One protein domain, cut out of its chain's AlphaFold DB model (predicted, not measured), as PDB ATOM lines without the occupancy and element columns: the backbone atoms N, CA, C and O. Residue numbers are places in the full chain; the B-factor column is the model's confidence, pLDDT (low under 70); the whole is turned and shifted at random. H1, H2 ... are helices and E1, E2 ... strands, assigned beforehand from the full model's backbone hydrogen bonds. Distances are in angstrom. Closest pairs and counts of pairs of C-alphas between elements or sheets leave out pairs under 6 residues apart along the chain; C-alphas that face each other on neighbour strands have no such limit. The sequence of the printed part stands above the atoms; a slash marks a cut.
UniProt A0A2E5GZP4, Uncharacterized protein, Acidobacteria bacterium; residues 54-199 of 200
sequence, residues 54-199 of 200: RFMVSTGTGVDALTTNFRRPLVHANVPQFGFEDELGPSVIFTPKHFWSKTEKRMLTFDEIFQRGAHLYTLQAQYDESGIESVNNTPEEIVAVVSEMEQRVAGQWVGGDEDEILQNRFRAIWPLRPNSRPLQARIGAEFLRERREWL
ATOM      1  N   ARG A  54     288.267 241.528 343.628       95.56
ATOM      2  CA  ARG A  54     287.939 241.763 342.220       95.56
ATOM      3  C   ARG A  54     287.606 243.236 341.975       95.56
ATOM      4  O   ARG A  54     288.112 243.822 341.025       95.56
ATOM      5  N   PHE A  55     286.814 243.816 342.870       96.94
ATOM      6  CA  PHE A  55     286.540 245.243 343.012       96.94
ATOM      7  C   PHE A  55     286.032 245.513 344.438       96.94
ATOM      8  O   PHE A  55     285.699 244.577 345.168       96.94
ATOM      9  N   MET A  56     285.991 246.782 344.841       96.81
ATOM     10  CA  MET A  56     285.415 247.230 346.115       96.81
ATOM     11  C   MET A  56     284.096 247.967 345.871       96.81
ATOM     12  O   MET A  56     283.976 248.677 344.877       96.81
ATOM     13  N   VAL A  57     283.137 247.845 346.792       96.56
ATOM     14  CA  VAL A  57     281.940 248.699 346.846       96.56
ATOM     15  C   VAL A  57     281.997 249.519 348.130       96.56
ATOM     16  O   VAL A  57     282.107 248.953 349.216       96.56
ATOM     17  N   SER A  58     281.934 250.840 348.009       95.19
ATOM     18  CA  SER A  58     282.036 251.800 349.110       95.19
ATOM     19  C   SER A  58     281.101 252.989 348.871       95.19
ATOM     20  O   SER A  58     280.503 253.122 347.804       95.19
ATOM     21  N   THR A  59     280.972 253.860 349.870       93.38
ATOM     22  CA  THR A  59     280.191 255.106 349.817       93.38
ATOM     23  C   THR A  59     281.088 256.350 349.884       93.38
ATOM     24  O   THR A  59     280.620 257.406 350.308       93.38
ATOM     25  N   GLY A  60     282.377 256.223 349.546       89.38
ATOM     26  CA  GLY A  60     283.361 257.310 349.597       89.38
ATOM     27  C   GLY A  60     283.932 257.527 351.002       89.38
ATOM     28  O   GLY A  60     283.646 258.520 351.665       89.38
ATOM     29  N   THR A  61     284.726 256.577 351.488       87.44
ATOM     30  CA  THR A  61     285.360 256.599 352.815       87.44
ATOM     31  C   THR A  61     286.884 256.506 352.715       87.44
ATOM     32  O   THR A  61     287.443 256.164 351.678       87.44
ATOM     33  N   GLY A  62     287.600 256.767 353.814       87.12
ATOM     34  CA  GLY A  62     289.072 256.787 353.802       87.12
ATOM     35  C   GLY A  62     289.744 255.473 353.370       87.12
ATOM     36  O   GLY A  62     290.874 255.501 352.885       87.12
ATOM     37  N   VAL A  63     289.065 254.325 353.498       90.25
ATOM     38  CA  VAL A  63     289.604 253.023 353.057       90.25
ATOM     39  C   VAL A  63     289.757 252.947 351.533       90.25
ATOM     40  O   VAL A  63     290.592 252.193 351.034       90.25
ATOM     41  N   ASP A  64     289.018 253.772 350.790       92.81
ATOM     42  CA  ASP A  64     289.008 253.770 349.326       92.81
ATOM     43  C   ASP A  64     290.352 254.195 348.732       92.81
ATOM     44  O   ASP A  64     290.744 253.721 347.664       92.81
ATOM     45  N   ALA A  65     291.126 254.992 349.476       91.81
ATOM     46  CA  ALA A  65     292.504 255.312 349.125       91.81
ATOM     47  C   ALA A  65     293.380 254.050 349.021       91.81
ATOM     48  O   ALA A  65     294.283 253.985 348.189       91.81
ATOM     49  N   LEU A  66     293.134 253.014 349.829       93.69
ATOM     50  CA  LEU A  66     293.873 251.753 349.723       93.69
ATOM     51  C   LEU A  66     293.474 250.996 348.454       93.69
ATOM     52  O   LEU A  66     294.344 250.496 347.742       93.69
ATOM     53  N   THR A  67     292.177 250.961 348.138       94.62
ATOM     54  CA  THR A  67     291.651 250.333 346.918       94.62
ATOM     55  C   THR A  67     292.310 250.922 345.670       94.62
ATOM     56  O   THR A  67     292.801 250.178 344.814       94.62
ATOM     57  N   THR A  68     292.401 252.253 345.591       91.69
ATOM     58  CA  THR A  68     293.047 252.938 344.464       91.69
ATOM     59  C   THR A  68     294.562 252.720 344.435       91.69
ATOM     60  O   THR A  68     295.108 252.454 343.362       91.69
ATOM     61  N   ASN A  69     295.245 252.715 345.587       93.31
ATOM     62  CA  ASN A  69     296.680 252.399 345.675       93.31
ATOM     63  C   ASN A  69     297.008 250.978 345.184       93.31
ATOM     64  O   ASN A  69     297.992 250.776 344.471       93.31
ATOM     65  N   PHE A  70     296.159 249.995 345.497       96.31
ATOM     66  CA  PHE A  70     296.286 248.626 344.985       96.31
ATOM     67  C   PHE A  70     295.778 248.451 343.547       96.31
ATOM     68  O   PHE A  70     295.815 247.336 343.023       96.31
ATOM     69  N   ARG A  71     295.338 249.537 342.893       94.75
ATOM     70  CA  ARG A  71     294.795 249.555 341.525       94.75
ATOM     71  C   ARG A  71     293.631 248.584 341.347       94.75
ATOM     72  O   ARG A  71     293.542 247.880 340.340       94.75
ATOM     73  N   ARG A  72     292.755 248.527 342.347       97.12
ATOM     74  CA  ARG A  72     291.528 247.738 342.281       97.12
ATOM     75  C   ARG A  72     290.377 248.599 341.765       97.12
ATOM     76  O   ARG A  72     290.307 249.774 342.127       97.12
ATOM     77  N   PRO A  73     289.496 248.046 340.913       97.81
ATOM     78  CA  PRO A  73     288.275 248.737 340.527       97.81
ATOM     79  C   PRO A  73     287.428 249.063 341.760       97.81
ATOM     80  O   PRO A  73     287.416 248.308 342.739       97.81
ATOM     81  N   LEU A  74     286.739 250.197 341.712       97.81
ATOM     82  CA  LEU A  74     286.021 250.752 342.853       97.81
ATOM     83  C   LEU A  74     284.649 251.249 342.414       97.81
ATOM     84  O   LEU A  74     284.524 252.007 341.455       97.81
ATOM     85  N   VAL A  75     283.628 250.804 343.131       98.06
ATOM     86  CA  VAL A  75     282.263 251.291 343.010       98.06
ATOM     87  C   VAL A  75     281.983 252.205 344.182       98.06
ATOM     88  O   VAL A  75     282.033 251.792 345.339       98.06
ATOM     89  N   HIS A  76     281.662 253.440 343.861       97.69
ATOM     90  CA  HIS A  76     281.218 254.467 344.778       97.69
ATOM     91  C   HIS A  76     279.694 254.559 344.679       97.69
ATOM     92  O   HIS A  76     279.153 255.332 343.899       97.69
ATOM     93  N   ALA A  77     278.977 253.719 345.418       96.88
ATOM     94  CA  ALA A  77     277.517 253.686 345.373       96.88
ATOM     95  C   ALA A  77     276.925 254.583 346.464       96.88
ATOM     96  O   ALA A  77     277.411 254.587 347.596       96.88
ATOM     97  N   ASN A  78     275.828 255.282 346.158       96.62
ATOM     98  CA  ASN A  78     275.079 256.075 347.137       96.62
ATOM     99  C   ASN A  78     275.950 257.140 347.840       96.62
ATOM    100  O   ASN A  78     275.849 257.342 349.056       96.62
ATOM    101  N   VAL A  79     276.837 257.794 347.082       95.31
ATOM    102  CA  VAL A  79     277.835 258.721 347.630       95.31
ATOM    103  C   VAL A  79     277.195 260.067 347.974       95.31
ATOM    104  O   VAL A  79     276.633 260.717 347.091       95.31
ATOM    105  N   PRO A  80     277.267 260.528 349.236       89.62
ATOM    106  CA  PRO A  80     276.710 261.822 349.622       89.62
ATOM    107  C   PRO A  80     277.527 262.989 349.052       89.62
ATOM    108  O   PRO A  80     276.959 263.952 348.551       89.62
ATOM    109  N   GLN A  81     278.855 262.891 349.092       92.81
ATOM    110  CA  GLN A  81     279.775 263.914 348.613       92.81
ATOM    111  C   GLN A  81     280.553 263.384 347.412       92.81
ATOM    112  O   GLN A  81     281.485 262.603 347.574       92.81
ATOM    113  N   PHE A  82     280.184 263.819 346.213       94.75
ATOM    114  CA  PHE A  82     280.789 263.328 344.974       94.75
ATOM    115  C   PHE A  82     281.673 264.374 344.282       94.75
ATOM    116  O   PHE A  82     282.235 264.105 343.234       94.75
ATOM    117  N   GLY A  83     281.866 265.565 344.852       93.50
ATOM    118  CA  GLY A  83     282.683 266.617 344.230       93.50
ATOM    119  C   GLY A  83     284.191 266.343 344.132       93.50
ATOM    120  O   GLY A  83     284.920 267.229 343.703       93.50
ATOM    121  N   PHE A  84     284.647 265.158 344.549       91.31
ATOM    122  CA  PHE A  84     286.044 264.708 344.523       91.31
ATOM    123  C   PHE A  84     286.270 263.498 343.596       91.31
ATOM    124  O   PHE A  84     287.368 262.945 343.553       91.31
ATOM    125  N   GLU A  85     285.258 263.068 342.835       93.12
ATOM    126  CA  GLU A  85     285.388 261.933 341.902       93.12
ATOM    127  C   GLU A  85     286.339 262.236 340.724       93.12
ATOM    128  O   GLU A  85     286.832 261.329 340.057       93.12
ATOM    129  N   ASP A  86     286.657 263.511 340.485       90.69
ATOM    130  CA  ASP A  86     287.669 263.974 339.529       90.69
ATOM    131  C   ASP A  86     289.113 263.662 339.957       90.69
ATOM    132  O   ASP A  86     290.026 263.648 339.128       90.69
ATOM    133  N   GLU A  87     289.331 263.364 341.237       90.44
ATOM    134  CA  GLU A  87     290.621 262.911 341.767       90.44
ATOM    135  C   GLU A  87     290.829 261.402 341.575       90.44
ATOM    136  O   GLU A  87     291.934 260.884 341.774       90.44
ATOM    137  N   LEU A  88     289.780 260.697 341.146       91.25
ATOM    138  CA  LEU A  88     289.770 259.256 340.970       91.25
ATOM    139  C   LEU A  88     290.016 258.846 339.513       91.25
ATOM    140  O   LEU A  88     289.883 259.612 338.558       91.25
ATOM    141  N   GLY A  89     290.470 257.605 339.355       91.38
ATOM    142  CA  GLY A  89     290.879 257.056 338.067       91.38
ATOM    143  C   GLY A  89     289.725 256.475 337.238       91.38
ATOM    144  O   GLY A  89     288.608 256.315 337.726       91.38
ATOM    145  N   PRO A  90     290.010 256.041 335.999       93.50
ATOM    146  CA  PRO A  90     289.014 255.476 335.085       93.50
ATOM    147  C   PRO A  90     288.504 254.088 335.508       93.50
ATOM    148  O   PRO A  90     287.581 253.556 334.898       93.50
ATOM    149  N   SER A  91     289.102 253.481 336.539       95.00
ATOM    150  CA  SER A  91     288.638 252.233 337.154       95.00
ATOM    151  C   SER A  91     287.544 252.448 338.208       95.00
ATOM    152  O   SER A  91     287.190 251.495 338.904       95.00
ATOM    153  N   VAL A  92     287.061 253.685 338.368       97.19
ATOM    154  CA  VAL A  92     286.005 254.045 339.319       97.19
ATOM    155  C   VAL A  92     284.689 254.287 338.594       97.19
ATOM    156  O   VAL A  92     284.649 254.964 337.561       97.19
ATOM    157  N   ILE A  93     283.614 253.740 339.161       98.00
ATOM    158  CA  ILE A  93     282.239 254.056 338.775       98.00
ATOM    159  C   ILE A  93     281.499 254.531 340.012       98.00
ATOM    160  O   ILE A  93     281.616 253.897 341.061       98.00
ATOM    161  N   PHE A  94     280.732 255.609 339.904       98.25
ATOM    162  CA  PHE A  94     280.007 256.160 341.037       98.25
ATOM    163  C   PHE A  94     278.534 256.444 340.740       98.25
ATOM    164  O   PHE A  94     278.143 256.701 339.603       98.25
ATOM    165  N   THR A  95     277.709 256.423 341.781       98.19
ATOM    166  CA  THR A  95     276.370 257.014 341.793       98.19
ATOM    167  C   THR A  95     276.255 257.920 343.015       98.19
ATOM    168  O   THR A  95     276.474 257.470 344.148       98.19
ATOM    169  N   PRO A  96     275.940 259.212 342.830       97.50
ATOM    170  CA  PRO A  96     275.674 260.077 343.960       97.50
ATOM    171  C   PRO A  96     274.318 259.731 344.582       97.50
ATOM    172  O   PRO A  96     273.429 259.169 343.934       97.50
ATOM    173  N   LYS A  97     274.134 260.133 345.838       97.75
ATOM    174  CA  LYS A  97     272.794 260.257 346.417       97.75
ATOM    175  C   LYS A  97     271.934 261.193 345.572       97.75
ATOM    176  O   LYS A  97     272.446 262.039 344.840       97.75
ATOM    177  N   HIS A  98     270.620 261.079 345.702       97.62
ATOM    178  CA  HIS A  98     269.722 262.069 345.119       97.62
ATOM    179  C   HIS A  98     269.656 263.310 346.007       97.62
ATOM    180  O   HIS A  98     269.808 263.229 347.228       97.62
ATOM    181  N   PHE A  99     269.405 264.461 345.391       97.75
ATOM    182  CA  PHE A  99     269.315 265.742 346.081       97.75
ATOM    183  C   PHE A  99     267.914 266.305 345.860       97.75
ATOM    184  O   PHE A  99     267.574 266.733 344.760       97.75
ATOM    185  N   TRP A 100     267.090 266.287 346.901       98.19
ATOM    186  CA  TRP A 100     265.722 266.789 346.865       98.19
ATOM    187  C   TRP A 100     265.660 268.219 347.401       98.19
ATOM    188  O   TRP A 100     266.117 268.499 348.510       98.19
ATOM    189  N   SER A 101     265.061 269.135 346.642       98.00
ATOM    190  CA  SER A 101     264.805 270.492 347.120       98.00
ATOM    191  C   SER A 101     263.563 270.530 348.003       98.00
ATOM    192  O   SER A 101     262.438 270.327 347.536       98.00
ATOM    193  N   LYS A 102     263.732 270.900 349.277       97.69
ATOM    194  CA  LYS A 102     262.604 271.130 350.192       97.69
ATOM    195  C   LYS A 102     261.762 272.337 349.762       97.69
ATOM    196  O   LYS A 102     260.572 272.356 350.078       97.69
ATOM    197  N   THR A 103     262.344 273.299 349.046       95.94
ATOM    198  CA  THR A 103     261.658 274.506 348.553       95.94
ATOM    199  C   THR A 103     260.895 274.233 347.261       95.94
ATOM    200  O   THR A 103     259.710 274.534 347.182       95.94
ATOM    201  N   GLU A 104     261.545 273.620 346.270       96.44
ATOM    202  CA  GLU A 104     260.957 273.405 344.937       96.44
ATOM    203  C   GLU A 104     260.152 272.110 344.829       96.44
ATOM    204  O   GLU A 104     259.452 271.906 343.841       96.44
ATOM    205  N   LYS A 105     260.224 271.247 345.851       97.62
ATOM    206  CA  LYS A 105     259.482 269.981 345.932       97.62
ATOM    207  C   LYS A 105     259.738 269.065 344.730       97.62
ATOM    208  O   LYS A 105     258.818 268.439 344.209       97.62
ATOM    209  N   ARG A 106     261.000 268.989 344.308       97.25
ATOM    210  CA  ARG A 106     261.481 268.093 343.253       97.25
ATOM    211  C   ARG A 106     262.943 267.721 343.469       97.25
ATOM    212  O   ARG A 106     263.641 268.354 344.268       97.25
ATOM    213  N   MET A 107     263.405 266.722 342.722       97.75
ATOM    214  CA  MET A 107     264.833 266.436 342.597       97.75
ATOM    215  C   MET A 107     265.542 267.579 341.864       97.75
ATOM    216  O   MET A 107     264.981 268.192 340.949       97.75
ATOM    217  N   LEU A 108     266.759 267.873 342.310       97.50
ATOM    218  CA  LEU A 108     267.655 268.831 341.680       97.50
ATOM    219  C   LEU A 108     268.342 268.204 340.466       97.50
ATOM    220  O   LEU A 108     268.706 267.026 340.497       97.50
ATOM    221  N   THR A 109     268.566 269.009 339.429       97.69
ATOM    222  CA  THR A 109     269.462 268.640 338.328       97.69
ATOM    223  C   THR A 109     270.919 268.713 338.790       97.69
ATOM    224  O   THR A 109     271.237 269.301 339.829       97.69
ATOM    225  N   PHE A 110     271.841 268.128 338.025       97.56
ATOM    226  CA  PHE A 110     273.265 268.207 338.348       97.56
ATOM    227  C   PHE A 110     273.779 269.648 338.351       97.56
ATOM    228  O   PHE A 110     274.496 270.027 339.277       97.56
ATOM    229  N   ASP A 111     273.344 270.471 337.397       95.69
ATOM    230  CA  ASP A 111     273.694 271.892 337.340       95.69
ATOM    231  C   ASP A 111     273.277 272.626 338.616       95.69
ATOM    232  O   ASP A 111     274.061 273.381 339.191       95.69
ATOM    233  N   GLU A 112     272.077 272.355 339.126       96.81
ATOM    234  CA  GLU A 112     271.595 272.958 340.368       96.81
ATOM    235  C   GLU A 112     272.396 272.492 341.587       96.81
ATOM    236  O   GLU A 112     272.693 273.293 342.479       96.81
ATOM    237  N   ILE A 113     272.777 271.213 341.627       97.25
ATOM    238  CA  ILE A 113     273.636 270.654 342.679       97.25
ATOM    239  C   ILE A 113     275.015 271.329 342.658       97.25
ATOM    240  O   ILE A 113     275.563 271.662 343.718       97.25
ATOM    241  N   PHE A 114     275.582 271.556 341.471       95.69
ATOM    242  CA  PHE A 114     276.872 272.221 341.311       95.69
ATOM    243  C   PHE A 114     276.804 273.699 341.690       95.69
ATOM    244  O   PHE A 114     277.618 274.148 342.497       95.69
ATOM    245  N   GLN A 115     275.795 274.430 341.212       94.62
ATOM    246  CA  GLN A 115     275.588 275.850 341.522       94.62
ATOM    247  C   GLN A 115     275.389 276.105 343.022       94.62
ATOM    248  O   GLN A 115     275.865 277.111 343.545       94.62
ATOM    249  N   ARG A 116     274.728 275.185 343.737       94.94
ATOM    250  CA  ARG A 116     274.538 275.272 345.198       94.94
ATOM    251  C   ARG A 116     275.746 274.787 346.003       94.94
ATOM    252  O   ARG A 116     275.754 274.910 347.227       94.94
ATOM    253  N   GLY A 117     276.747 274.193 345.349       95.31
ATOM    254  CA  GLY A 117     277.897 273.580 346.016       95.31
ATOM    255  C   GLY A 117     277.566 272.295 346.785       95.31
ATOM    256  O   GLY A 117     278.406 271.808 347.536       95.31
ATOM    257  N   ALA A 118     276.371 271.724 346.601       96.44
ATOM    258  CA  ALA A 118     275.883 270.608 347.413       96.44
ATOM    259  C   ALA A 118     276.687 269.312 347.209       96.44
ATOM    260  O   ALA A 118     276.854 268.532 348.142       96.44
ATOM    261  N   HIS A 119     277.289 269.137 346.029       95.56
ATOM    262  CA  HIS A 119     278.256 268.072 345.734       95.56
ATOM    263  C   HIS A 119     279.496 268.062 346.656       95.56
ATOM    264  O   HIS A 119     280.192 267.047 346.724       95.56
ATOM    265  N   LEU A 120     279.783 269.166 347.358       94.94
ATOM    266  CA  LEU A 120     280.925 269.320 348.267       94.94
ATOM    267  C   LEU A 120     280.542 269.264 349.749       94.94
ATOM    268  O   LEU A 120     281.436 269.355 350.592       94.94
ATOM    269  N   TYR A 121     279.264 269.117 350.099       95.75
ATOM    270  CA  TYR A 121     278.848 269.116 351.500       95.75
ATOM    271  C   TYR A 121     279.358 267.877 352.240       95.75
ATOM    272  O   TYR A 121     279.156 266.745 351.804       95.75
ATOM    273  N   THR A 122     279.992 268.104 353.388       92.50
ATOM    274  CA  THR A 122     280.522 267.066 354.286       92.50
ATOM    275  C   THR A 122     279.678 266.895 355.545       92.50
ATOM    276  O   THR A 122     279.799 265.881 356.229       92.50
ATOM    277  N   LEU A 123     278.831 267.877 355.869       94.12
ATOM    278  CA  LEU A 123     278.058 267.926 357.107       94.12
ATOM    279  C   LEU A 123     276.562 268.022 356.821       94.12
ATOM    280  O   LEU A 123     276.131 268.777 355.953       94.12
ATOM    281  N   GLN A 124     275.758 267.332 357.636       93.44
ATOM    282  CA  GLN A 124     274.292 267.380 357.564       93.44
ATOM    283  C   GLN A 124     273.745 268.816 357.673       93.44
ATOM    284  O   GLN A 124     272.827 269.174 356.943       93.44
ATOM    285  N   ALA A 125     274.367 269.665 358.500       96.62
ATOM    286  CA  ALA A 125     273.966 271.063 358.666       96.62
ATOM    287  C   ALA A 125     273.970 271.856 357.345       96.62
ATOM    288  O   ALA A 125     273.076 272.663 357.122       96.62
ATOM    289  N   GLN A 126     274.904 271.574 356.428       97.38
ATOM    290  CA  GLN A 126     274.970 272.257 355.127       97.38
ATOM    291  C   GLN A 126     273.763 271.908 354.243       97.38
ATOM    292  O   GLN A 126     273.228 272.762 353.536       97.38
ATOM    293  N   TYR A 127     273.295 270.658 354.306       96.44
ATOM    294  CA  TYR A 127     272.070 270.233 353.627       96.44
ATOM    295  C   TYR A 127     270.842 270.922 354.229       96.44
ATOM    296  O   TYR A 127     269.997 271.440 353.499       96.44
ATOM    297  N   ASP A 128     270.764 270.991 355.557       95.00
ATOM    298  CA  ASP A 128     269.626 271.604 356.240       95.00
ATOM    299  C   ASP A 128     269.534 273.114 355.979       95.00
ATOM    300  O   ASP A 128     268.458 273.603 355.630       95.00
ATOM    301  N   GLU A 129     270.655 273.832 356.058       96.56
ATOM    302  CA  GLU A 129     270.749 275.273 355.789       96.56
ATOM    303  C   GLU A 129     270.446 275.629 354.325       96.56
ATOM    304  O   GLU A 129     269.860 276.675 354.049       96.56
ATOM    305  N   SER A 130     270.791 274.749 353.380       96.00
ATOM    306  CA  SER A 130     270.504 274.934 351.948       96.00
ATOM    307  C   SER A 130     269.098 274.485 351.534       96.00
ATOM    308  O   SER A 130     268.717 274.633 350.368       96.00
ATOM    309  N   GLY A 131     268.309 273.932 352.463       97.25
ATOM    310  CA  GLY A 131     266.985 273.392 352.164       97.25
ATOM    311  C   GLY A 131     267.032 272.172 351.239       97.25
ATOM    312  O   GLY A 131     266.095 271.953 350.468       97.25
ATOM    313  N   ILE A 132     268.110 271.391 351.297       97.88
ATOM    314  CA  ILE A 132     268.316 270.183 350.499       97.88
ATOM    315  C   ILE A 132     268.183 268.955 351.398       97.88
ATOM    316  O   ILE A 132     268.618 268.934 352.545       97.88
ATOM    317  N   GLU A 133     267.560 267.907 350.878       97.19
ATOM    318  CA  GLU A 133     267.532 266.588 351.495       97.19
ATOM    319  C   GLU A 133     268.336 265.610 350.638       97.19
ATOM    320  O   GLU A 133     268.128 265.516 349.429       97.19
ATOM    321  N   SER A 134     269.267 264.892 351.266       95.56
ATOM    322  CA  SER A 134     270.033 263.837 350.609       95.56
ATOM    323  C   SER A 134     269.274 262.515 350.722       95.56
ATOM    324  O   SER A 134     269.094 261.986 351.819       95.56
ATOM    325  N   VAL A 135     268.823 261.987 349.588       97.00
ATOM    326  CA  VAL A 135     267.978 260.792 349.513       97.00
ATOM    327  C   VAL A 135     268.808 259.619 348.997       97.00
ATOM    328  O   VAL A 135     269.575 259.753 348.044       97.00
ATOM    329  N   ASN A 136     268.680 258.462 349.650       97.44
ATOM    330  CA  ASN A 136     269.418 257.265 349.252       97.44
ATOM    331  C   ASN A 136     268.981 256.771 347.868       97.44
ATOM    332  O   ASN A 136     267.798 256.847 347.530       97.44
ATOM    333  N   ASN A 137     269.923 256.193 347.124       97.38
ATOM    334  CA  ASN A 137     269.590 255.383 345.959       97.38
ATOM    335  C   ASN A 137     268.768 254.156 346.389       97.38
ATOM    336  O   ASN A 137     268.937 253.625 347.496       97.38
ATOM    337  N   THR A 138     267.888 253.690 345.509       96.50
ATOM    338  CA  THR A 138     267.150 252.448 345.700       96.50
ATOM    339  C   THR A 138     268.097 251.248 345.633       96.50
ATOM    340  O   THR A 138     269.205 251.330 345.090       96.50
ATOM    341  N   PRO A 139     267.696 250.094 346.182       95.06
ATOM    342  CA  PRO A 139     268.497 248.893 346.044       95.06
ATOM    343  C   PRO A 139     268.754 248.473 344.596       95.06
ATOM    344  O   PRO A 139     269.830 247.951 344.314       95.06
ATOM    345  N   GLU A 140     267.803 248.712 343.697       95.56
ATOM    346  CA  GLU A 140     267.905 248.411 342.269       95.56
ATOM    347  C   GLU A 140     268.996 249.262 341.615       95.56
ATOM    348  O   GLU A 140     269.841 248.722 340.907       95.56
ATOM    349  N   GLU A 141     269.069 250.555 341.943       96.50
ATOM    350  CA  GLU A 141     270.144 251.437 341.475       96.50
ATOM    351  C   GLU A 141     271.525 250.975 341.957       96.50
ATOM    352  O   GLU A 141     272.508 251.007 341.212       96.50
ATOM    353  N   ILE A 142     271.613 250.513 343.209       96.88
ATOM    354  CA  ILE A 142     272.865 249.984 343.763       96.88
ATOM    355  C   ILE A 142     273.243 248.670 343.060       96.88
ATOM    356  O   ILE A 142     274.413 248.458 342.742       96.88
ATOM    357  N   VAL A 143     272.277 247.784 342.792       96.00
ATOM    358  CA  VAL A 143     272.505 246.547 342.025       96.00
ATOM    359  C   VAL A 143     272.967 246.872 340.606       96.00
ATOM    360  O   VAL A 143     273.921 246.256 340.137       96.00
ATOM    361  N   ALA A 144     272.354 247.855 339.949       96.19
ATOM    362  CA  ALA A 144     272.693 248.285 338.597       96.19
ATOM    363  C   ALA A 144     274.162 248.710 338.471       96.19
ATOM    364  O   ALA A 144     274.894 248.173 337.636       96.19
ATOM    365  N   VAL A 145     274.638 249.614 339.337       97.56
ATOM    366  CA  VAL A 145     276.032 250.092 339.272       97.56
ATOM    367  C   VAL A 145     277.045 249.004 339.654       97.56
ATOM    368  O   VAL A 145     278.125 248.915 339.064       97.56
ATOM    369  N   VAL A 146     276.697 248.123 340.598       97.12
ATOM    370  CA  VAL A 146     277.541 246.974 340.968       97.12
ATOM    371  C   VAL A 146     277.608 245.955 339.825       97.12
ATOM    372  O   VAL A 146     278.685 245.438 339.528       97.12
ATOM    373  N   SER A 147     276.486 245.706 339.149       94.88
ATOM    374  CA  SER A 147     276.404 244.845 337.967       94.88
ATOM    375  C   SER A 147     277.214 245.405 336.801       94.88
ATOM    376  O   SER A 147     277.966 244.666 336.167       94.88
ATOM    377  N   GLU A 148     277.128 246.714 336.548       96.69
ATOM    378  CA  GLU A 148     277.951 247.385 335.542       96.69
ATOM    379  C   GLU A 148     279.444 247.188 335.827       96.69
ATOM    380  O   GLU A 148     280.200 246.818 334.923       96.69
ATOM    381  N   MET A 149     279.881 247.395 337.075       97.31
ATOM    382  CA  MET A 149     281.277 247.165 337.442       97.31
ATOM    383  C   MET A 149     281.683 245.712 337.205       97.31
ATOM    384  O   MET A 149     282.729 245.466 336.604       97.31
ATOM    385  N   GLU A 150     280.865 244.752 337.634       95.81
ATOM    386  CA  GLU A 150     281.195 243.341 337.458       95.81
ATOM    387  C   GLU A 150     281.335 242.967 335.980       95.81
ATOM    388  O   GLU A 150     282.333 242.366 335.580       95.81
ATOM    389  N   GLN A 151     280.398 243.407 335.140       95.31
ATOM    390  CA  GLN A 151     280.465 243.202 333.694       95.31
ATOM    391  C   GLN A 151     281.711 243.855 333.082       95.31
ATOM    392  O   GLN A 151     282.353 243.266 332.212       95.31
ATOM    393  N   ARG A 152     282.099 245.054 333.533       96.25
ATOM    394  CA  ARG A 152     283.314 245.733 333.051       96.25
ATOM    395  C   ARG A 152     284.575 244.972 333.440       96.25
ATOM    396  O   ARG A 152     285.436 244.767 332.588       96.25
ATOM    397  N   VAL A 153     284.672 244.511 334.685       95.69
ATOM    398  CA  VAL A 153     285.812 243.709 335.158       95.69
ATOM    399  C   VAL A 153     285.860 242.343 334.467       95.69
ATOM    400  O   VAL A 153     286.945 241.838 334.180       95.69
ATOM    401  N   ALA A 154     284.705 241.764 334.136       94.38
ATOM    402  CA  ALA A 154     284.598 240.526 333.369       94.38
ATOM    403  C   ALA A 154     284.908 240.691 331.869       94.38
ATOM    404  O   ALA A 154     285.009 239.686 331.168       94.38
ATOM    405  N   GLY A 155     285.035 241.922 331.361       95.38
ATOM    406  CA  GLY A 155     285.151 242.186 329.922       95.38
ATOM    407  C   GLY A 155     283.864 241.888 329.140       95.38
ATOM    408  O   GLY A 155     283.917 241.644 327.940       95.38
ATOM    409  N   GLN A 156     282.721 241.877 329.824       95.00
ATOM    410  CA  GLN A 156     281.393 241.555 329.290       95.00
ATOM    411  C   GLN A 156     280.495 242.787 329.134       95.00
ATOM    412  O   GLN A 156     279.388 242.674 328.617       95.00
ATOM    413  N   TRP A 157     280.947 243.960 329.583       95.19
ATOM    414  CA  TRP A 157     280.170 245.189 329.470       95.19
ATOM    415  C   TRP A 157     279.957 245.587 328.008       95.19
ATOM    416  O   TRP A 157     280.914 245.879 327.288       95.19
ATOM    417  N   VAL A 158     278.690 245.669 327.607       91.38
ATOM    418  CA  VAL A 158     278.268 246.184 326.302       91.38
ATOM    419  C   VAL A 158     277.560 247.518 326.527       91.38
ATOM    420  O   VAL A 158     276.365 247.566 326.804       91.38
ATOM    421  N   GLY A 159     278.325 248.608 326.456       84.25
ATOM    422  CA  GLY A 159     277.768 249.962 326.457       84.25
ATOM    423  C   GLY A 159     277.146 250.306 325.104       84.25
ATOM    424  O   GLY A 159     277.590 249.801 324.073       84.25
ATOM    425  N   GLY A 160     276.133 251.170 325.108       87.88
ATOM    426  CA  GLY A 160     275.574 251.755 323.887       87.88
ATOM    427  C   GLY A 160     276.167 253.133 323.582       87.88
ATOM    428  O   GLY A 160     276.666 253.805 324.485       87.88
ATOM    429  N   ASP A 161     276.046 253.600 322.335       93.44
ATOM    430  CA  ASP A 161     276.452 254.963 321.937       93.44
ATOM    431  C   ASP A 161     275.786 256.040 322.808       93.44
ATOM    432  O   ASP A 161     276.386 257.060 323.150       93.44
ATOM    433  N   GLU A 162     274.546 255.781 323.226       94.88
ATOM    434  CA  GLU A 162     273.798 256.643 324.136       94.88
ATOM    435  C   GLU A 162     274.482 256.808 325.502       94.88
ATOM    436  O   GLU A 162     274.467 257.908 326.055       94.88
ATOM    437  N   ASP A 163     275.140 255.769 326.024       96.19
ATOM    438  CA  ASP A 163     275.852 255.868 327.301       96.19
ATOM    439  C   ASP A 163     277.003 256.858 327.200       96.19
ATOM    440  O   ASP A 163     277.179 257.691 328.083       96.19
ATOM    441  N   GLU A 164     277.777 256.807 326.116       96.00
ATOM    442  CA  GLU A 164     278.889 257.738 325.923       96.00
ATOM    443  C   GLU A 164     278.397 259.170 325.693       96.00
ATOM    444  O   GLU A 164     279.010 260.115 326.195       96.00
ATOM    445  N   ILE A 165     277.258 259.352 325.016       97.19
ATOM    446  CA  ILE A 165     276.614 260.668 324.886       97.19
ATOM    447  C   ILE A 165     276.244 261.222 326.268       97.19
ATOM    448  O   ILE A 165     276.582 262.365 326.581       97.19
ATOM    449  N   LEU A 166     275.587 260.424 327.114       97.69
ATOM    450  CA  LEU A 166     275.173 260.849 328.454       97.69
ATOM    451  C   LEU A 166     276.380 261.121 329.367       97.69
ATOM    452  O   LEU A 166     276.396 262.129 330.073       97.69
ATOM    453  N   GLN A 167     277.424 260.292 329.300       97.31
ATOM    454  CA  GLN A 167     278.673 260.513 330.038       97.31
ATOM    455  C   GLN A 167     279.354 261.813 329.621       97.31
ATOM    456  O   GLN A 167     279.817 262.569 330.470       97.31
ATOM    457  N   ASN A 168     279.407 262.101 328.320       96.19
ATOM    458  CA  ASN A 168     280.012 263.333 327.823       96.19
ATOM    459  C   ASN A 168     279.206 264.570 328.224       96.19
ATOM    460  O   ASN A 168     279.806 265.575 328.595       96.19
ATOM    461  N   ARG A 169     277.868 264.489 328.227       97.06
ATOM    462  CA  ARG A 169     277.014 265.559 328.767       97.06
ATOM    463  C   ARG A 169     277.295 265.803 330.245       97.06
ATOM    464  O   ARG A 169     277.488 266.947 330.632       97.06
ATOM    465  N   PHE A 170     277.391 264.740 331.044       97.31
ATOM    466  CA  PHE A 170     277.720 264.856 332.462       97.31
ATOM    467  C   PHE A 170     279.114 265.461 332.696       97.31
ATOM    468  O   PHE A 170     279.274 266.370 333.505       97.31
ATOM    469  N   ARG A 171     280.130 265.021 331.943       95.88
ATOM    470  CA  ARG A 171     281.484 265.598 332.014       95.88
ATOM    471  C   ARG A 171     281.513 267.076 331.625       95.88
ATOM    472  O   ARG A 171     282.311 267.818 332.182       95.88
ATOM    473  N   ALA A 172     280.675 267.495 330.675       94.50
ATOM    474  CA  ALA A 172     280.625 268.881 330.217       94.50
ATOM    475  C   ALA A 172     280.099 269.848 331.287       94.50
ATOM    476  O   ALA A 172     280.508 271.007 331.298       94.50
ATOM    477  N   ILE A 173     279.230 269.374 332.184       94.56
ATOM    478  CA  ILE A 173     278.688 270.163 333.298       94.56
ATOM    479  C   ILE A 173     279.482 270.004 334.603       94.56
ATOM    480  O   ILE A 173     279.215 270.693 335.585       94.56
ATOM    481  N   TRP A 174     280.470 269.105 334.634       95.00
ATOM    482  CA  TRP A 174     281.290 268.882 335.819       95.00
ATOM    483  C   TRP A 174     282.097 270.141 336.182       95.00
ATOM    484  O   TRP A 174     282.818 270.673 335.328       95.00
ATOM    485  N   PRO A 175     282.045 270.619 337.439       91.88
ATOM    486  CA  PRO A 175     282.733 271.840 337.827       91.88
ATOM    487  C   PRO A 175     284.254 271.644 337.806       91.88
ATOM    488  O   PRO A 175     284.810 270.834 338.547       91.88
ATOM    489  N   LEU A 176     284.951 272.428 336.979       82.50
ATOM    490  CA  LEU A 176     286.414 272.465 336.968       82.50
ATOM    491  C   LEU A 176     286.920 273.278 338.162       82.50
ATOM    492  O   LEU A 176     286.751 274.497 338.228       82.50
ATOM    493  N   ARG A 177     287.578 272.605 339.106       79.31
ATOM    494  CA  ARG A 177     288.229 273.246 340.256       79.31
ATOM    495  C   ARG A 177     289.676 273.621 339.903       79.31
ATOM    496  O   ARG A 177     290.304 272.922 339.101       79.31
ATOM    497  N   PRO A 178     290.262 274.676 340.497       77.88
ATOM    498  CA  PRO A 178     291.689 274.947 340.342       77.88
ATOM    499  C   PRO A 178     292.515 273.711 340.720       77.88
ATOM    500  O   PRO A 178     292.326 273.149 341.795       77.88
ATOM    501  N   ASN A 179     293.423 273.287 339.837       78.81
ATOM    502  CA  ASN A 179     294.252 272.080 339.985       78.81
ATOM    503  C   ASN A 179     293.501 270.730 339.954       78.81
ATOM    504  O   ASN A 179     294.120 269.701 340.233       78.81
ATOM    505  N   SER A 180     292.215 270.702 339.586       79.06
ATOM    506  CA  SER A 180     291.505 269.442 339.323       79.06
ATOM    507  C   SER A 180     291.947 268.802 338.010       79.06
ATOM    508  O   SER A 180     292.402 269.469 337.075       79.06
ATOM    509  N   ARG A 181     291.814 267.477 337.941       84.56
ATOM    510  CA  ARG A 181     291.950 266.725 336.691       84.56
ATOM    511  C   ARG A 181     290.583 266.656 336.006       84.56
ATOM    512  O   ARG A 181     289.565 266.746 336.684       84.56
ATOM    513  N   PRO A 182     290.527 266.462 334.679       90.12
ATOM    514  CA  PRO A 182     289.274 266.099 334.031       90.12
ATOM    515  C   PRO A 182     288.682 264.847 334.687       90.12
ATOM    516  O   PRO A 182     289.433 263.916 334.985       90.12
ATOM    517  N   LEU A 183     287.360 264.811 334.867       94.62
ATOM    518  CA  LEU A 183     286.665 263.659 335.437       94.62
ATOM    519  C   LEU A 183     286.914 262.400 334.587       94.62
ATOM    520  O   LEU A 183     286.408 262.280 333.467       94.62
ATOM    521  N   GLN A 184     287.697 261.464 335.131       94.81
ATOM    522  CA  GLN A 184     287.971 260.164 334.502       94.81
ATOM    523  C   GLN A 184     287.044 259.067 335.019       94.81
ATOM    524  O   GLN A 184     286.712 258.154 334.259       94.81
ATOM    525  N   ALA A 185     286.630 259.158 336.287       96.06
ATOM    526  CA  ALA A 185     285.612 258.288 336.854       96.06
ATOM    527  C   ALA A 185     284.313 258.388 336.044       96.06
ATOM    528  O   ALA A 185     283.992 259.422 335.446       96.06
ATOM    529  N   ARG A 186     283.565 257.291 335.996       97.44
ATOM    530  CA  ARG A 186     282.293 257.231 335.276       97.44
ATOM    531  C   ARG A 186     281.153 257.291 336.271       97.44
ATOM    532  O   ARG A 186     281.214 256.665 337.317       97.44
ATOM    533  N   ILE A 187     280.089 257.995 335.932       97.88
ATOM    534  CA  ILE A 187     278.831 257.840 336.662       97.88
ATOM    535  C   ILE A 187     278.118 256.570 336.159       97.88
ATOM    536  O   ILE A 187     278.348 256.169 335.020       97.88
ATOM    537  N   GLY A 188     277.305 255.894 336.973       98.00
ATOM    538  CA  GLY A 188     276.593 254.680 336.543       98.00
ATOM    539  C   GLY A 188     275.783 254.900 335.254       98.00
ATOM    540  O   GLY A 188     275.078 255.901 335.115       98.00
ATOM    541  N   ALA A 189     275.883 253.982 334.293       97.69
ATOM    542  CA  ALA A 189     275.233 254.111 332.991       97.69
ATOM    543  C   ALA A 189     273.706 254.064 333.114       97.69
ATOM    544  O   ALA A 189     273.018 254.949 332.611       97.69
ATOM    545  N   GLU A 190     273.172 253.075 333.835       97.12
ATOM    546  CA  GLU A 190     271.731 252.963 334.097       97.12
ATOM    547  C   GLU A 190     271.207 254.170 334.881       97.12
ATOM    548  O   GLU A 190     270.195 254.758 334.502       97.12
ATOM    549  N   PHE A 191     271.979 254.638 335.867       97.62
ATOM    550  CA  PHE A 191     271.666 255.844 336.631       97.62
ATOM    551  C   PHE A 191     271.453 257.063 335.720       97.62
ATOM    552  O   PHE A 191     270.447 257.759 335.853       97.62
ATOM    553  N   LEU A 192     272.353 257.300 334.755       97.25
ATOM    554  CA  LEU A 192     272.197 258.384 333.780       97.25
ATOM    555  C   LEU A 192     271.042 258.156 332.796       97.25
ATOM    556  O   LEU A 192     270.362 259.115 332.434       97.25
ATOM    557  N   ARG A 193     270.821 256.918 332.334       96.62
ATOM    558  CA  ARG A 193     269.729 256.609 331.394       96.62
ATOM    559  C   ARG A 193     268.361 256.902 331.990       96.62
ATOM    560  O   ARG A 193     267.479 257.321 331.245       96.62
ATOM    561  N   GLU A 194     268.195 256.680 333.286       96.69
ATOM    562  CA  GLU A 194     266.953 256.950 334.009       96.69
ATOM    563  C   GLU A 194     266.782 258.424 334.403       96.69
ATOM    564  O   GLU A 194     265.663 258.833 334.687       96.69
ATOM    565  N   ARG A 195     267.869 259.213 334.421       95.56
ATOM    566  CA  ARG A 195     267.908 260.609 334.915       95.56
ATOM    567  C   ARG A 195     268.443 261.580 333.866       95.56
ATOM    568  O   ARG A 195     269.229 262.486 334.149       95.56
ATOM    569  N   ARG A 196     268.055 261.381 332.608       95.81
ATOM    570  CA  ARG A 196     268.533 262.194 331.470       95.81
ATOM    571  C   ARG A 196     268.155 263.662 331.621       95.81
ATOM    572  O   ARG A 196     268.859 264.539 331.122       95.81
ATOM    573  N   GLU A 197     267.036 263.909 332.286       94.94
ATOM    574  CA  GLU A 197     266.499 265.218 332.620       94.94
ATOM    575  C   GLU A 197     267.298 265.935 333.714       94.94
ATOM    576  O   GLU A 197     267.114 267.127 333.899       94.94
ATOM    577  N   TRP A 198     268.225 265.265 334.411       95.44
ATOM    578  CA  TRP A 198     269.120 265.933 335.370       95.44
ATOM    579  C   TRP A 198     270.361 266.529 334.697       95.44
ATOM    580  O   TRP A 198     271.130 267.229 335.348       95.44
ATOM    581  N   LEU A 199     270.567 266.253 333.405       93.94
ATOM    582  CA  LEU A 199     271.665 266.776 332.582       93.94
ATOM    583  C   LEU A 199     271.260 268.031 331.781       93.94
ATOM    584  O   LEU A 199     271.846 268.284 330.722       93.94
TER     585      LEU A 199
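AT A GLANCE: This is residues 54 to 199 of the 200 residues of an uncharacterized protein of Acidobacteria bacterium (UniProt A0A2E5GZP4). A small parallel sheet of three strands, E1, E2 and E3, has the long helix H4 packed along one face, and E3 runs on into a two-stranded ribbon, E4 and E5, with short helices H2 near E4 and H3 near E5. Helices H5, H6 and H7 make a group beyond the E3 edge of the sheet, and H1 grazes the sheet near E1 and E2. The printed part has 146 residues, with elements in the order E1 H1 E2 E3 E4 H2 H3 E5 H4 H5 H6 H7; the class is mixed, helices and strands, and the ribbon is antiparallel. It is compact, with a radius of gyration of the C-alphas of 14.8 A and spans of 44 by 32 by 31 A.

HOW THE PARTS SIT: Start at the sheet, in the order E1, residues 56 to 58, E2, residues 74 to 79, and E3, residues 92 to 96. Look for N 75 and O 56 at 2.8 A between E1 and E2, and N 95 and O 76 at 2.8 A between E2 and E3, both within hydrogen-bond range. H1, residues 64 to 69, only grazes the sheet with residues 64 to 68; E1, H1 and E2 form a strand-helix-strand unit, two parallel neighbour strands with a helix between, whose crossover is right-handed. H4, residues 139 to 153, is on the sheet at a height of 8.9 A, over E2, and runs along the strands, at 15 degrees to E2 on the local plane; the closest C-alphas of H4 and E2, Ile 142 and Ala 77, are 6.2 A apart. H6, residues 189 to 194, is also on this sheet; H4 and H6 on one face give two layers, helices over a sheet. H4 and H6 touch, the closest C-alphas being Ala 144 and Glu 190 at 6.6 A, with a shallow tilt of 34 degrees, only just short of steep, opposite ways. H5, residues 161 to 173, touches H6 with residues 163 to 167 alone, about perpendicular at 84 degrees, the C-alphas of Asp 163 and Ala 189 being closest at 6.0 A. H7, residues 196 to 199, touches H5, with the C-alphas of Leu 199 and Phe 170 closest at 6.4 A. It also touches H2, residues 110 to 115, with the C-alphas of Trp 198 and Phe 110 closest at 5.6 A. E4, residues 98 to 101, and E5, residues 132 to 135, are antiparallel, with N 100 and O 133 2.8 A apart. The closest C-alphas of E5 and H3, residues 124 to 129, are Glu 133 and Tyr 127, 6.2 A apart. Every O i to N i+4 pair is within hydrogen-bond range in H1 to H6; H7 is too short for such a pair.

IN THESE COORDINATES: Find C-alpha 56 at (285.415, 247.230, 346.115), where E1 begins. E2 runs 12.4 A and E3 12.8 A from first to last C-alpha. Find C-alpha 139 at (268.497, 248.893, 346.044); from there H4 runs 21.1 A, and H5 runs 19.1 A. H7 ends at C-alpha 199, (271.665, 266.776, 332.582).

THE WHOLE: The two C-alphas farthest apart, those of Glu 129 and Gly 155, are 44.4 A apart. The links E2 to E3 and H5 to H6 are long; in the second, residues 186 to 187 pair in parallel with residues 93 to 94 of E3. The printed part has no cut, its mean pLDDT is 94.8, and no printed residue is under 70.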